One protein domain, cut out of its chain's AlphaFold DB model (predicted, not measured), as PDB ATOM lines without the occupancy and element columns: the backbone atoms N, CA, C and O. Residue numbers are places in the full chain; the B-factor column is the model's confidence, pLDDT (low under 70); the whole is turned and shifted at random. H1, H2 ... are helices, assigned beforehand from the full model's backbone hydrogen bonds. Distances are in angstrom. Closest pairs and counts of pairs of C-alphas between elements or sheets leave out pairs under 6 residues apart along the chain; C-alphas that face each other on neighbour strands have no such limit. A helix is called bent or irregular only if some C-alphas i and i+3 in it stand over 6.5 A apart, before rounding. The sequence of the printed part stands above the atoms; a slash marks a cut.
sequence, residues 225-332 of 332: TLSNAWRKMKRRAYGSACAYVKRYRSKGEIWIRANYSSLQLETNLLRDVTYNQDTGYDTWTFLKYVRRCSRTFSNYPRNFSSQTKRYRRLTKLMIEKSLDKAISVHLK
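Overview. This is residues 225 to 332 of the 332 residues of the protein "Reverse transcriptase domain-containing protein" of Rhizobium oryziradicis (UniProt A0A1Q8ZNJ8). This is a loose rod of helices: the two long helices H1 and H6 pack on each other and run the same way, crossing at 39 degrees, while the shorter H2 and H3 bring the chain back from one end of the rod, with H3 packed on H6. Past the beginning of H1, H4 extends the rod to its other end, where the free residues 295 to 301 stick out before H5 folds back onto H4 and leads into H6. The printed part has 108 residues with six named helices, in the order H1 to H6, and no named strand; the class is all helix. The radius of gyration of the C-alphas is 16.4 A, and the three spans are 56 by 26 by 19 A.

Along the chain. Find C-alpha 225 at (7.212, -46.204, -34.639); from there H1, residues 225 to 247, runs 33.1 A to C-alpha 247 at (34.851, -31.884, -46.005), and it is the longest helix by residues. One residue later begins H2, residues 249 to 259, which is irregular: C-alphas 250 and 253 are 9.0 A apart, where about 5 A is the distance in a regular helix. Next comes H3, residues 262 to 270, with 12.1 A from first to last C-alpha. Go on past the long link of residues 271 to 285 and you reach H4, residues 286 to 296, 15.3 A long. H5 is short, residues 304 to 308. H6, residues 311 to 330, starts at C-alpha 311 and runs 27.3 A to C-alpha 330 at (28.835, -33.992, -53.671).

Arrangement. Begin with H1, and look from Tyr 238 to Ser 322: their C-alphas, 4.8 A apart, are the closest of H1 and H6. These two helices touch, with 24 pairs of C-alphas within 8 A, and run the same way at a steep tilt of 39 degrees. H2 touches no helix but is near H1 and H6; its closest C-alphas to H6 are those of Glu 253 and Ile 327, 7.2 A apart. H2 and H6 run opposite ways at a shallow tilt of 21 degrees. H3 touches H6, with residues 312 to 320 of H6 alone, and the closest C-alphas are those of Glu 266 and Lys 316, 6.5 A apart. H3 and H6 run opposite ways at a steep tilt of 54 degrees. H4 is close to H1 but not clearly touching it, the closest C-alphas being those of Ala 229 and Phe 286, 6.4 A apart. H4 and H5 touch, and their closest C-alphas are those of Val 290 and Phe 304, 6.3 A apart. H4 and H6 are apart, and H1 and H5 are only just apart, with their closest C-alphas at 8.5 A; H5 and H6 meet only through their link. Along the backbone, every O i to N i+4 pair is within hydrogen-bond range in H1, H3, H4, H5 and H6, while in H2 this holds for 4 of 7.

Size, cuts and confidence. The two C-alphas farthest apart are those of Ser 250 and Asn 299, at 56.1 A. From C-alpha 225 to C-alpha 332, the chain's last residue, the distance is 36.5 A. The printed part has no cut. The link from H3 to H4 is long, with 15 residues; H1 to H2, H2 to H3 and H5 to H6 are tight, and H4 to H5 is short. The mean pLDDT of the printed part is 83.9; look at residues 271 to 284 for the low confidence, as these 14 residues are under 70.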
ATOM      1  N   THR A 225       6.091 -46.463 -35.558       91.06
ATOM      2  CA  THR A 225       7.212 -46.204 -34.639       91.06
ATOM      3  C   THR A 225       8.519 -46.772 -35.196       91.06
ATOM      4  O   THR A 225       9.509 -46.040 -35.284       91.06
ATOM      5  N   LEU A 226       8.509 -48.027 -35.663       90.06
ATOM      6  CA  LEU A 226       9.660 -48.656 -36.332       90.06
ATOM      7  C   LEU A 226      10.090 -47.861 -37.575       90.06
ATOM      8  O   LEU A 226      11.259 -47.507 -37.737       90.06
ATOM      9  N   SER A 227       9.127 -47.501 -38.425       90.94
ATOM     10  CA  SER A 227       9.373 -46.729 -39.649       90.94
ATOM     11  C   SER A 227       9.957 -45.344 -39.355       90.94
ATOM     12  O   SER A 227      10.872 -44.881 -40.043       90.94
ATOM     13  N   ASN A 228       9.465 -44.672 -38.311       91.00
ATOM     14  CA  ASN A 228       9.977 -43.377 -37.866       91.00
ATOM     15  C   ASN A 228      11.413 -43.483 -37.338       91.00
ATOM     16  O   ASN A 228      12.247 -42.637 -37.682       91.00
ATOM     17  N   ALA A 229      11.715 -44.516 -36.550       88.25
ATOM     18  CA  ALA A 229      13.066 -44.799 -36.082       88.25
ATOM     19  C   ALA A 229      14.022 -45.048 -37.258       88.25
ATOM     20  O   ALA A 229      15.070 -44.402 -37.352       88.25
ATOM     21  N   TRP A 230      13.617 -45.886 -38.216       89.31
ATOM     22  CA  TRP A 230      14.381 -46.155 -39.433       89.31
ATOM     23  C   TRP A 230      14.657 -44.881 -40.244       89.31
ATOM     24  O   TRP A 230      15.796 -44.602 -40.625       89.31
ATOM     25  N   ARG A 231      13.642 -44.027 -40.436       90.81
ATOM     26  CA  ARG A 231      13.791 -42.744 -41.143       90.81
ATOM     27  C   ARG A 231      14.743 -41.785 -40.424       90.81
ATOM     28  O   ARG A 231      15.487 -41.059 -41.084       90.81
ATOM     29  N   LYS A 232      14.731 -41.750 -39.084       88.75
ATOM     30  CA  LYS A 232      15.691 -40.965 -38.284       88.75
ATOM     31  C   LYS A 232      17.121 -41.478 -38.490       88.75
ATOM     32  O   LYS A 232      18.002 -40.665 -38.766       88.75
ATOM     33  N   MET A 233      17.340 -42.794 -38.442       88.19
ATOM     34  CA  MET A 233      18.658 -43.393 -38.693       88.19
ATOM     35  C   MET A 233      19.162 -43.100 -40.111       88.19
ATOM     36  O   MET A 233      20.281 -42.618 -40.264       88.19
ATOM     37  N   LYS A 234      18.314 -43.263 -41.136       91.19
ATOM     38  CA  LYS A 234      18.657 -42.952 -42.534       91.19
ATOM     39  C   LYS A 234      19.054 -41.490 -42.733       91.19
ATOM     40  O   LYS A 234      20.041 -41.208 -43.405       91.19
ATOM     41  N   ARG A 235      18.318 -40.548 -42.126       90.31
ATOM     42  CA  ARG A 235      18.661 -39.115 -42.182       90.31
ATOM     43  C   ARG A 235      20.011 -38.821 -41.531       90.31
ATOM     44  O   ARG A 235      20.786 -38.059 -42.100       90.31
ATOM     45  N   ARG A 236      20.304 -39.428 -40.376       90.12
ATOM     46  CA  ARG A 236      21.603 -39.275 -39.699       90.12
ATOM     47  C   ARG A 236      22.745 -39.869 -40.524       90.12
ATOM     48  O   ARG A 236      23.759 -39.201 -40.687       90.12
ATOM     49  N   ALA A 237      22.561 -41.068 -41.081       92.25
ATOM     50  CA  ALA A 237      23.561 -41.722 -41.923       92.25
ATOM     51  C   ALA A 237      23.898 -40.881 -43.162       92.25
ATOM     52  O   ALA A 237      25.066 -40.592 -43.414       92.25
ATOM     53  N   TYR A 238      22.877 -40.405 -43.879       94.88
ATOM     54  CA  TYR A 238      23.074 -39.543 -45.041       94.88
ATOM     55  C   TYR A 238      23.668 -38.179 -44.673       94.88
ATOM     56  O   TYR A 238      24.593 -37.722 -45.333       94.88
ATOM     57  N   GLY A 239      23.203 -37.546 -43.591       91.75
ATOM     58  CA  GLY A 239      23.771 -36.282 -43.111       91.75
ATOM     59  C   GLY A 239      25.260 -36.396 -42.764       91.75
ATOM     60  O   GLY A 239      26.040 -35.528 -43.155       91.75
ATOM     61  N   SER A 240      25.652 -37.488 -42.097       93.25
ATOM     62  CA  SER A 240      27.051 -37.811 -41.793       93.25
ATOM     63  C   SER A 240      27.879 -37.983 -43.067       93.25
ATOM     64  O   SER A 240      28.906 -37.324 -43.225       93.25
ATOM     65  N   ALA A 241      27.398 -38.794 -44.014       95.12
ATOM     66  CA  ALA A 241      28.069 -39.019 -45.291       95.12
ATOM     67  C   ALA A 241      28.234 -37.717 -46.096       95.12
ATOM     68  O   ALA A 241      29.329 -37.405 -46.556       95.12
ATOM     69  N   CYS A 242      27.179 -36.902 -46.206       94.12
ATOM     70  CA  CYS A 242      27.232 -35.603 -46.876       94.12
ATOM     71  C   CYS A 242      28.265 -34.663 -46.250       94.12
ATOM     72  O   CYS A 242      29.005 -34.002 -46.978       94.12
ATOM     73  N   ALA A 243      28.294 -34.564 -44.919       91.50
ATOM     74  CA  ALA A 243      29.252 -33.716 -44.218       91.50
ATOM     75  C   ALA A 243      30.691 -34.190 -44.463       91.50
ATOM     76  O   ALA A 243      31.561 -33.373 -44.765       91.50
ATOM     77  N   TYR A 244      30.918 -35.504 -44.405       94.56
ATOM     78  CA  TYR A 244      32.228 -36.110 -44.620       94.56
ATOM     79  C   TYR A 244      32.736 -35.909 -46.055       94.56
ATOM     80  O   TYR A 244      33.823 -35.371 -46.249       94.56
ATOM     81  N   VAL A 245      31.924 -36.244 -47.067       94.56
ATOM     82  CA  VAL A 245      32.287 -36.082 -48.488       94.56
ATOM     83  C   VAL A 245      32.582 -34.621 -48.818       94.56
ATOM     84  O   VAL A 245      33.579 -34.328 -49.466       94.56
ATOM     85  N   LYS A 246      31.760 -33.679 -48.338       91.06
ATOM     86  CA  LYS A 246      31.999 -32.245 -48.571       91.06
ATOM     87  C   LYS A 246      33.300 -31.761 -47.931       91.06
ATOM     88  O   LYS A 246      33.982 -30.936 -48.529       91.06
ATOM     89  N   ARG A 247      33.634 -32.261 -46.737       92.12
ATOM     90  CA  ARG A 247      34.851 -31.884 -46.005       92.12
ATOM     91  C   ARG A 247      36.120 -32.388 -46.690       92.12
ATOM     92  O   ARG A 247      37.103 -31.660 -46.729       92.12
ATOM     93  N   TYR A 248      36.093 -33.607 -47.226       93.81
ATOM     94  CA  TYR A 248      37.270 -34.276 -47.791       93.81
ATOM     95  C   TYR A 248      37.230 -34.410 -49.319       93.81
ATOM     96  O   TYR A 248      37.958 -35.222 -49.882       93.81
ATOM     97  N   ARG A 249      36.416 -33.595 -50.005       91.19
ATOM     98  CA  ARG A 249      36.227 -33.632 -51.468       91.19
ATOM     99  C   ARG A 249      37.541 -33.611 -52.251       91.19
ATOM    100  O   ARG A 249      37.678 -34.351 -53.214       91.19
ATOM    101  N   SER A 250      38.521 -32.820 -51.809       92.38
ATOM    102  CA  SER A 250      39.833 -32.701 -52.464       92.38
ATOM    103  C   SER A 250      40.697 -33.964 -52.391       92.38
ATOM    104  O   SER A 250      41.658 -34.074 -53.141       92.38
ATOM    105  N   LYS A 251      40.383 -34.914 -51.502       92.69
ATOM    106  CA  LYS A 251      41.136 -36.167 -51.340       92.69
ATOM    107  C   LYS A 251      40.705 -37.265 -52.322       92.69
ATOM    108  O   LYS A 251      41.378 -38.286 -52.409       92.69
ATOM    109  N   GLY A 252      39.608 -37.064 -53.055       92.81
ATOM    110  CA  GLY A 252      39.097 -38.024 -54.037       92.81
ATOM    111  C   GLY A 252      38.353 -39.221 -53.430       92.81
ATOM    112  O   GLY A 252      38.361 -39.457 -52.220       92.81
ATOM    113  N   GLU A 253      37.671 -39.980 -54.293       95.00
ATOM    114  CA  GLU A 253      36.749 -41.054 -53.896       95.00
ATOM    115  C   GLU A 253      37.437 -42.177 -53.115       95.00
ATOM    116  O   GLU A 253      36.951 -42.579 -52.057       95.00
ATOM    117  N   ILE A 254      38.574 -42.656 -53.626       94.44
ATOM    118  CA  ILE A 254      39.316 -43.790 -53.060       94.44
ATOM    119  C   ILE A 254      39.684 -43.497 -51.603       94.44
ATOM    120  O   ILE A 254      39.401 -44.298 -50.711       94.44
ATOM    121  N   TRP A 255      40.234 -42.307 -51.345       95.88
ATOM    122  CA  TRP A 255      40.606 -41.892 -49.997       95.88
ATOM    123  C   TRP A 255      39.381 -41.756 -49.087       95.88
ATOM    124  O   TRP A 255      39.404 -42.229 -47.951       95.88
ATOM    125  N   ILE A 256      38.294 -41.149 -49.576       94.38
ATOM    126  CA  ILE A 256      37.054 -40.983 -48.804       94.38
ATOM    127  C   ILE A 256      36.502 -42.341 -48.367       94.38
ATOM    128  O   ILE A 256      36.170 -42.500 -47.195       94.38
ATOM    129  N   ARG A 257      36.422 -43.314 -49.281       94.00
ATOM    130  CA  ARG A 257      35.910 -44.658 -48.980       94.00
ATOM    131  C   ARG A 257      36.790 -45.394 -47.977       94.00
ATOM    132  O   ARG A 257      36.253 -45.991 -47.050       94.00
ATOM    133  N   ALA A 258      38.112 -45.300 -48.126       93.31
ATOM    134  CA  ALA A 258      39.062 -45.943 -47.222       93.31
ATOM    135  C   ALA A 258      39.033 -45.357 -45.798       93.31
ATOM    136  O   ALA A 258      39.270 -46.079 -44.834       93.31
ATOM    137  N   ASN A 259      38.723 -44.063 -45.653       93.88
ATOM    138  CA  ASN A 259      38.810 -43.357 -44.369       93.88
ATOM    139  C   ASN A 259      37.446 -43.088 -43.707       93.88
ATOM    140  O   ASN A 259      37.394 -42.597 -42.580       93.88
ATOM    141  N   TYR A 260      36.326 -43.383 -44.372       92.19
ATOM    142  CA  TYR A 260      35.005 -43.159 -43.790       92.19
ATOM    143  C   TYR A 260      34.718 -44.161 -42.665       92.19
ATOM    144  O   TYR A 260      34.605 -45.365 -42.890       92.19
ATOM    145  N   SER A 261      34.550 -43.658 -41.440       89.50
ATOM    146  CA  SER A 261      34.358 -44.466 -40.227       89.50
ATOM    147  C   SER A 261      32.948 -45.077 -40.119       89.50
ATOM    148  O   SER A 261      32.200 -44.806 -39.175       89.50
ATOM    149  N   SER A 262      32.572 -45.932 -41.075       86.19
ATOM    150  CA  SER A 262      31.267 -46.611 -41.133       86.19
ATOM    151  C   SER A 262      30.948 -47.388 -39.856       86.19
ATOM    152  O   SER A 262      29.824 -47.309 -39.365       86.19
ATOM    153  N   LEU A 263      31.938 -48.082 -39.284       83.50
ATOM    154  CA  LEU A 263      31.769 -48.866 -38.058       83.50
ATOM    155  C   LEU A 263      31.435 -47.974 -36.856       83.50
ATOM    156  O   LEU A 263      30.500 -48.250 -36.114       83.50
ATOM    157  N   GLN A 264      32.152 -46.859 -36.694       83.31
ATOM    158  CA  GLN A 264      31.887 -45.910 -35.611       83.31
ATOM    159  C   GLN A 264      30.491 -45.286 -35.746       83.31
ATOM    160  O   GLN A 264      29.791 -45.085 -34.751       83.31
ATOM    161  N   LEU A 265      30.058 -44.995 -36.976       84.12
ATOM    162  CA  LEU A 265      28.712 -44.501 -37.242       84.12
ATOM    163  C   LEU A 265      27.644 -45.562 -36.947       84.12
ATOM    164  O   LEU A 265      26.632 -45.229 -36.332       84.12
ATOM    165  N   GLU A 266      27.867 -46.821 -37.328       83.69
ATOM    166  CA  GLU A 266      26.997 -47.949 -36.976       83.69
ATOM    167  C   GLU A 266      26.844 -48.052 -35.455       83.69
ATOM    168  O   GLU A 266      25.719 -48.011 -34.953       83.69
ATOM    169  N   THR A 267      27.959 -48.066 -34.716       80.25
ATOM    170  CA  THR A 267      27.953 -48.080 -33.249       80.25
ATOM    171  C   THR A 267      27.197 -46.885 -32.685       80.25
ATOM    172  O   THR A 267      26.394 -47.053 -31.779       80.25
ATOM    173  N   ASN A 268      27.367 -45.679 -33.227       80.44
ATOM    174  CA  ASN A 268      26.654 -44.493 -32.747       80.44
ATOM    175  C   ASN A 268      25.146 -44.501 -33.048       80.44
ATOM    176  O   ASN A 268      24.367 -43.903 -32.302       80.44
ATOM    177  N   LEU A 269      24.721 -45.139 -34.140       80.19
ATOM    178  CA  LEU A 269      23.306 -45.278 -34.491       80.19
ATOM    179  C   LEU A 269      22.622 -46.379 -33.679       80.19
ATOM    180  O   LEU A 269      21.456 -46.227 -33.312       80.19
ATOM    181  N   LEU A 270      23.351 -47.457 -33.392       76.44
ATOM    182  CA  LEU A 270      22.830 -48.654 -32.742       76.44
ATOM    183  C   LEU A 270      23.165 -48.753 -31.251       76.44
ATOM    184  O   LEU A 270      22.606 -49.641 -30.624       76.44
ATOM    185  N   ARG A 271      24.017 -47.864 -30.701       68.44
ATOM    186  CA  ARG A 271      24.686 -47.964 -29.379       68.44
ATOM    187  C   ARG A 271      24.036 -48.985 -28.453       68.44
ATOM    188  O   ARG A 271      22.981 -48.718 -27.870       68.44
ATOM    189  N   ASP A 272      24.710 -50.119 -28.309       52.47
ATOM    190  CA  ASP A 272      24.461 -51.054 -27.226       52.47
ATOM    191  C   ASP A 272      24.994 -50.425 -25.937       52.47
ATOM    192  O   ASP A 272      26.136 -49.979 -25.882       52.47
ATOM    193  N   VAL A 273      24.168 -50.358 -24.897       43.47
ATOM    194  CA  VAL A 273      24.607 -49.864 -23.583       43.47
ATOM    195  C   VAL A 273      25.124 -51.045 -22.792       43.47
ATOM    196  O   VAL A 273      24.374 -51.998 -22.561       43.47
ATOM    197  N   THR A 274      26.381 -50.970 -22.376       38.50
ATOM    198  CA  THR A 274      26.829 -51.578 -21.125       38.50
ATOM    199  C   THR A 274      26.229 -50.787 -19.959       38.50
ATOM    200  O   THR A 274      25.958 -49.598 -20.086       38.50
ATOM    201  N   TYR A 275      25.976 -51.455 -18.836       35.28
ATOM    202  CA  TYR A 275      25.181 -51.018 -17.674       35.28
ATOM    203  C   TYR A 275      25.418 -49.572 -17.149       35.28
ATOM    204  O   TYR A 275      24.520 -49.012 -16.536       35.28
ATOM    205  N   ASN A 276      26.543 -48.919 -17.478       37.66
ATOM    206  CA  ASN A 276      26.985 -47.643 -16.893       37.66
ATOM    207  C   ASN A 276      26.855 -46.380 -17.786       37.66
ATOM    208  O   ASN A 276      27.422 -45.349 -17.440       37.66
ATOM    209  N   GLN A 277      26.158 -46.405 -18.935       42.53
ATOM    210  CA  GLN A 277      25.996 -45.211 -19.811       42.53
ATOM    211  C   GLN A 277      24.559 -44.662 -19.886       42.53
ATOM    212  O   GLN A 277      24.085 -44.299 -20.972       42.53
ATOM    213  N   ASP A 278      23.854 -44.615 -18.758       42.50
ATOM    214  CA  ASP A 278      22.535 -43.970 -18.646       42.50
ATOM    215  C   ASP A 278      22.651 -42.542 -18.078       42.50
ATOM    216  O   ASP A 278      21.983 -42.150 -17.127       42.50
ATOM    217  N   THR A 279      23.531 -41.730 -18.672       39.84
ATOM    218  CA  THR A 279      23.597 -40.285 -18.416       39.84
ATOM    219  C   THR A 279      22.623 -39.548 -19.346       39.84
ATOM    220  O   THR A 279      22.976 -39.115 -20.443       39.84
ATOM    221  N   GLY A 280      21.359 -39.441 -18.928       47.50
ATOM    222  CA  GLY A 280      20.340 -38.590 -19.564       47.50
ATOM    223  C   GLY A 280      19.811 -39.037 -20.943       47.50
ATOM    224  O   GLY A 280      20.163 -40.088 -21.484       47.50
ATOM    225  N   TYR A 281      18.928 -38.216 -21.530       48.41
ATOM    226  CA  TYR A 281      18.254 -38.495 -22.814       48.41
ATOM    227  C   TYR A 281      19.172 -38.370 -24.048       48.41
ATOM    228  O   TYR A 281      18.859 -38.923 -25.105       48.41
ATOM    229  N   ASP A 282      20.320 -37.699 -23.928       46.31
ATOM    230  CA  ASP A 282      21.204 -37.349 -25.054       46.31
ATOM    231  C   ASP A 282      21.892 -38.554 -25.705       46.31
ATOM    232  O   ASP A 282      22.312 -38.510 -26.865       46.31
ATOM    233  N   THR A 283      21.979 -39.672 -24.984       54.81
ATOM    234  CA  THR A 283      22.577 -40.908 -25.494       54.81
ATOM    235  C   THR A 283      21.539 -41.912 -26.000       54.81
ATOM    236  O   THR A 283      21.917 -43.013 -26.406       54.81
ATOM    237  N   TRP A 284      20.241 -41.581 -25.983       60.81
ATOM    238  CA  TRP A 284      19.164 -42.542 -26.229       60.81
ATOM    239  C   TRP A 284      19.089 -42.994 -27.697       60.81
ATOM    240  O   TRP A 284      18.979 -42.187 -28.621       60.81
ATOM    241  N   THR A 285      19.134 -44.311 -27.933       80.31
ATOM    242  CA  THR A 285      18.927 -44.907 -29.264       80.31
ATOM    243  C   THR A 285      17.605 -45.654 -29.317       80.31
ATOM    244  O   THR A 285      17.041 -46.051 -28.297       80.31
ATOM    245  N   PHE A 286      17.117 -45.903 -30.531       84.25
ATOM    246  CA  PHE A 286      15.918 -46.717 -30.696       84.25
ATOM    247  C   PHE A 286      16.105 -48.145 -30.154       84.25
ATOM    248  O   PHE A 286      15.163 -48.719 -29.620       84.25
ATOM    249  N   LEU A 287      17.322 -48.698 -30.200       83.31
ATOM    250  CA  LEU A 287      17.606 -49.992 -29.573       83.31
ATOM    251  C   LEU A 287      17.589 -49.922 -28.038       83.31
ATOM    252  O   LEU A 287      17.127 -50.876 -27.412       83.31
ATOM    253  N   LYS A 288      17.987 -48.797 -27.416       81.81
ATOM    254  CA  LYS A 288      17.767 -48.584 -25.970       81.81
ATOM    255  C   LYS A 288      16.275 -48.611 -25.626       81.81
ATOM    256  O   LYS A 288      15.888 -49.275 -24.667       81.81
ATOM    257  N   TYR A 289      15.444 -47.934 -26.425       86.62
ATOM    258  CA  TYR A 289      13.985 -47.971 -26.278       86.62
ATOM    259  C   TYR A 289      13.451 -49.408 -26.360       86.62
ATOM    260  O   TYR A 289      12.798 -49.866 -25.430       86.62
ATOM    261  N   VAL A 290      13.826 -50.162 -27.401       87.69
ATOM    262  CA  VAL A 290      13.404 -51.563 -27.603       87.69
ATOM    263  C   VAL A 290      13.807 -52.456 -26.423       87.69
ATOM    264  O   VAL A 290      12.997 -53.246 -25.946       87.69
ATOM    265  N   ARG A 291      15.033 -52.313 -25.900       84.75
ATOM    266  CA  ARG A 291      15.490 -53.061 -24.714       84.75
ATOM    267  C   ARG A 291      14.678 -52.720 -23.468       84.75
ATOM    268  O   ARG A 291      14.328 -53.628 -22.717       84.75
ATOM    269  N   ARG A 292      14.373 -51.436 -23.249       89.19
ATOM    270  CA  ARG A 292      13.505 -51.005 -22.145       89.19
ATOM    271  C   ARG A 292      12.126 -51.645 -22.277       89.19
ATOM    272  O   ARG A 292      11.671 -52.236 -21.309       89.19
ATOM    273  N   CYS A 293      11.530 -51.641 -23.470       90.31
ATOM    274  CA  CYS A 293      10.275 -52.353 -23.729       90.31
ATOM    275  C   CYS A 293      10.390 -53.845 -23.373       90.31
ATOM    276  O   CYS A 293       9.570 -54.358 -22.618       90.31
ATOM    277  N   SER A 294      11.435 -54.541 -23.835       89.62
ATOM    278  CA  SER A 294      11.635 -55.967 -23.532       89.62
ATOM    279  C   SER A 294      11.759 -56.280 -22.040       89.62
ATOM    280  O   SER A 294      11.373 -57.378 -21.639       89.62
ATOM    281  N   ARG A 295      12.291 -55.345 -21.241       90.19
ATOM    282  CA  ARG A 295      12.371 -55.452 -19.776       90.19
ATOM    283  C   ARG A 295      11.033 -55.144 -19.112       90.19
ATOM    284  O   ARG A 295      10.585 -55.927 -18.293       90.19
ATOM    285  N   THR A 296      10.386 -54.039 -19.478       92.88
ATOM    286  CA  THR A 296       9.114 -53.609 -18.877       92.88
ATOM    287  C   THR A 296       7.990 -54.613 -19.127       92.88
ATOM    288  O   THR A 296       7.198 -54.873 -18.232       92.88
ATOM    289  N   PHE A 297       7.945 -55.225 -20.310       91.88
ATOM    290  CA  PHE A 297       6.941 -56.237 -20.645       91.88
ATOM    291  C   PHE A 297       7.440 -57.670 -20.400       91.88
ATOM    292  O   PHE A 297       6.967 -58.596 -21.052       91.88
ATOM    293  N   SER A 298       8.407 -57.889 -19.499       91.25
ATOM    294  CA  SER A 298       9.019 -59.212 -19.278       91.25
ATOM    295  C   SER A 298       8.004 -60.321 -18.995       91.25
ATOM    296  O   SER A 298       8.212 -61.459 -19.417       91.25
ATOM    297  N   ASN A 299       6.903 -59.955 -18.339       94.12
ATOM    298  CA  ASN A 299       5.849 -60.859 -17.884       94.12
ATOM    299  C   ASN A 299       4.749 -61.084 -18.935       94.12
ATOM    300  O   ASN A 299       3.804 -61.818 -18.677       94.12
ATOM    301  N   TYR A 300       4.866 -60.468 -20.115       92.06
ATOM    302  CA  TYR A 300       3.897 -60.589 -21.200       92.06
ATOM    303  C   TYR A 300       4.545 -61.189 -22.457       92.06
ATOM    304  O   TYR A 300       5.728 -60.922 -22.736       92.06
ATOM    305  N   PRO A 301       3.787 -61.961 -23.259       91.06
ATOM    306  CA  PRO A 301       4.218 -62.364 -24.593       91.06
ATOM    307  C   PRO A 301       4.580 -61.138 -25.442       91.06
ATOM    308  O   PRO A 301       3.810 -60.182 -25.544       91.06
ATOM    309  N   ARG A 302       5.775 -61.130 -26.041       92.25
ATOM    310  CA  ARG A 302       6.323 -59.946 -26.726       92.25
ATOM    311  C   ARG A 302       7.271 -60.313 -27.853       92.25
ATOM    312  O   ARG A 302       8.028 -61.271 -27.742       92.25
ATOM    313  N   ASN A 303       7.301 -59.481 -28.891       89.19
ATOM    314  CA  ASN A 303       8.081 -59.735 -30.107       89.19
ATOM    315  C   ASN A 303       9.087 -58.624 -30.467       89.19
ATOM    316  O   ASN A 303       9.640 -58.608 -31.568       89.19
ATOM    317  N   PHE A 304       9.406 -57.726 -29.530       88.81
ATOM    318  CA  PHE A 304      10.260 -56.553 -29.779       88.81
ATOM    319  C   PHE A 304      11.646 -56.890 -30.353       88.81
ATOM    320  O   PHE A 304      12.064 -56.310 -31.355       88.81
ATOM    321  N   SER A 305      12.355 -57.859 -29.761       82.00
ATOM    322  CA  SER A 305      13.696 -58.255 -30.218       82.00
ATOM    323  C   SER A 305      13.675 -58.853 -31.628       82.00
ATOM    324  O   SER A 305      14.598 -58.620 -32.411       82.00
ATOM    325  N   SER A 306      12.609 -59.586 -31.973       84.12
ATOM    326  CA  SER A 306      12.414 -60.151 -33.312       84.12
ATOM    327  C   SER A 306      12.234 -59.039 -34.352       84.12
ATOM    328  O   SER A 306      12.924 -59.036 -35.376       84.12
ATOM    329  N   GLN A 307      11.422 -58.019 -34.036       85.56
ATOM    330  CA  GLN A 307      11.181 -56.860 -34.908       85.56
ATOM    331  C   GLN A 307      12.465 -56.082 -35.240       85.56
ATOM    332  O   GLN A 307      12.587 -55.515 -36.329       85.56
ATOM    333  N   THR A 308      13.450 -56.075 -34.337       83.38
ATOM    334  CA  THR A 308      14.723 -55.365 -34.541       83.38
ATOM    335  C   THR A 308      15.907 -56.261 -34.896       83.38
ATOM    336  O   THR A 308      16.989 -55.738 -35.155       83.38
ATOM    337  N   LYS A 309      15.747 -57.591 -34.979       79.69
ATOM    338  CA  LYS A 309      16.858 -58.543 -35.208       79.69
ATOM    339  C   LYS A 309      17.696 -58.204 -36.447       79.69
ATOM    340  O   LYS A 309      18.911 -58.379 -36.459       79.69
ATOM    341  N   ARG A 310      17.056 -57.682 -37.497       79.62
ATOM    342  CA  ARG A 310      17.713 -57.326 -38.768       79.62
ATOM    343  C   ARG A 310      18.317 -55.918 -38.784       79.62
ATOM    344  O   ARG A 310      19.027 -55.595 -39.734       79.62
ATOM    345  N   TYR A 311      18.074 -55.083 -37.770       82.81
ATOM    346  CA  TYR A 311      18.474 -53.669 -37.788       82.81
ATOM    347  C   TYR A 311      19.981 -53.496 -37.936       82.81
ATOM    348  O   TYR A 311      20.401 -52.604 -38.666       82.81
ATOM    349  N   ARG A 312      20.790 -54.366 -37.321       74.31
ATOM    350  CA  ARG A 312      22.251 -54.309 -37.449       74.31
ATOM    351  C   ARG A 312      22.705 -54.470 -38.901       74.31
ATOM    352  O   ARG A 312      23.287 -53.553 -39.474       74.31
ATOM    353  N   ARG A 313      22.308 -55.576 -39.542       81.00
ATOM    354  CA  ARG A 313      22.590 -55.839 -40.966       81.00
ATOM    355  C   ARG A 313      22.073 -54.718 -41.870       81.00
ATOM    356  O   ARG A 313      22.784 -54.269 -42.764       81.00
ATOM    357  N   LEU A 314      20.839 -54.267 -41.648       87.62
ATOM    358  CA  LEU A 314      20.234 -53.219 -42.470       87.62
ATOM    359  C   LEU A 314      20.947 -51.871 -42.293       87.62
ATOM    360  O   LEU A 314      21.053 -51.115 -43.255       87.62
ATOM    361  N   THR A 315      21.430 -51.556 -41.088       87.25
ATOM    362  CA  THR A 315      22.110 -50.286 -40.790       87.25
ATOM    363  C   THR A 315      23.445 -50.197 -41.510       87.25
ATOM    364  O   THR A 315      23.727 -49.158 -42.099       87.25
ATOM    365  N   LYS A 316      24.213 -51.293 -41.558       88.44
ATOM    366  CA  LYS A 316      25.453 -51.363 -42.342       88.44
ATOM    367  C   LYS A 316      25.206 -51.034 -43.820       88.44
ATOM    368  O   LYS A 316      25.756 -50.066 -44.338       88.44
ATOM    369  N   LEU A 317      24.264 -51.744 -44.448       91.81
ATOM    370  CA  LEU A 317      23.865 -51.501 -45.843       91.81
ATOM    371  C   LEU A 317      23.345 -50.072 -46.065       91.81
ATOM    372  O   LEU A 317      23.562 -49.466 -47.112       91.81
ATOM    373  N   MET A 318      22.622 -49.518 -45.091       94.00
ATOM    374  CA  MET A 318      22.112 -48.150 -45.151       94.00
ATOM    375  C   MET A 318      23.238 -47.113 -45.101       94.00
ATOM    376  O   MET A 318      23.139 -46.100 -45.795       94.00
ATOM    377  N   ILE A 319      24.275 -47.331 -44.287       93.75
ATOM    378  CA  ILE A 319      25.440 -46.444 -44.191       93.75
ATOM    379  C   ILE A 319      26.219 -46.454 -45.507       93.75
ATOM    380  O   ILE A 319      26.487 -45.381 -46.042       93.75
ATOM    381  N   GLU A 320      26.488 -47.637 -46.061       93.44
ATOM    382  CA  GLU A 320      27.166 -47.808 -47.354       93.44
ATOM    383  C   GLU A 320      26.410 -47.076 -48.473       93.44
ATOM    384  O   GLU A 320      26.941 -46.148 -49.082       93.44
ATOM    385  N   LYS A 321      25.109 -47.360 -48.634       95.38
ATOM    386  CA  LYS A 321      24.258 -46.672 -49.621       95.38
ATOM    387  C   LYS A 321      24.194 -45.157 -49.416       95.38
ATOM    388  O   LYS A 321      24.012 -44.401 -50.369       95.38
ATOM    389  N   SER A 322      24.277 -44.698 -48.166       95.75
ATOM    390  CA  SER A 322      24.290 -43.267 -47.855       95.75
ATOM    391  C   SER A 322      25.595 -42.608 -48.291       95.75
ATOM    392  O   SER A 322      25.549 -41.482 -48.786       95.75
ATOM    393  N   LEU A 323      26.729 -43.302 -48.141       95.94
ATOM    394  CA  LEU A 323      28.030 -42.851 -48.626       95.94
ATOM    395  C   LEU A 323      28.066 -42.801 -50.154       95.94
ATOM    396  O   LEU A 323      28.405 -41.753 -50.696       95.94
ATOM    397  N   ASP A 324      27.629 -43.864 -50.835       95.81
ATOM    398  CA  ASP A 324      27.571 -43.914 -52.305       95.81
ATOM    399  C   ASP A 324      26.760 -42.752 -52.876       95.81
ATOM    400  O   ASP A 324      27.197 -42.035 -53.777       95.81
ATOM    401  N   LYS A 325      25.582 -42.512 -52.288       95.88
ATOM    402  CA  LYS A 325      24.730 -41.389 -52.675       95.88
ATOM    403  C   LYS A 325      25.389 -40.036 -52.392       95.88
ATOM    404  O   LYS A 325      25.229 -39.104 -53.170       95.88
ATOM    405  N   ALA A 326      26.086 -39.883 -51.269       95.69
ATOM    406  CA  ALA A 326      26.752 -38.623 -50.947       95.69
ATOM    407  C   ALA A 326      27.920 -38.340 -51.903       95.69
ATOM    408  O   ALA A 326      28.078 -37.196 -52.327       95.69
ATOM    409  N   ILE A 327      28.696 -39.366 -52.263       95.31
ATOM    410  CA  ILE A 327      29.786 -39.287 -53.241       95.31
ATOM    411  C   ILE A 327      29.239 -38.838 -54.599       95.31
ATOM    412  O   ILE A 327      29.663 -37.798 -55.102       95.31
ATOM    413  N   SER A 328      28.227 -39.531 -55.135       94.00
ATOM    414  CA  SER A 328      27.676 -39.220 -56.463       94.00
ATOM    415  C   SER A 328      27.097 -37.802 -56.578       94.00
ATOM    416  O   SER A 328      27.127 -37.193 -57.649       94.00
ATOM    417  N   VAL A 329      26.597 -37.246 -55.471       92.56
ATOM    418  CA  VAL A 329      25.990 -35.908 -55.434       92.56
ATOM    419  C   VAL A 329      27.004 -34.804 -55.110       92.56
ATOM    420  O   VAL A 329      26.858 -33.684 -55.601       92.56
ATOM    421  N   HIS A 330      28.006 -35.056 -54.259       91.12
ATOM    422  CA  HIS A 330      28.835 -33.992 -53.671       91.12
ATOM    423  C   HIS A 330      30.320 -34.015 -54.050       91.12
ATOM    424  O   HIS A 330      30.981 -32.999 -53.810       91.12
ATOM    425  N   LEU A 331      30.823 -35.104 -54.643       85.50
ATOM    426  CA  LEU A 331      32.226 -35.253 -55.056       85.50
ATOM    427  C   LEU A 331      32.532 -34.661 -56.448       85.50
ATOM    428  O   LEU A 331      33.650 -34.805 -56.921       85.50
ATOM    429  N   LYS A 332      31.555 -34.018 -57.104       76.88
ATOM    430  CA  LYS A 332      31.739 -33.377 -58.422       76.88
ATOM    431  C   LYS A 332      32.719 -32.200 -58.395       76.88
ATOM    432  O   LYS A 332      33.489 -32.057 -57.429       76.88
TER     433      LYS A 332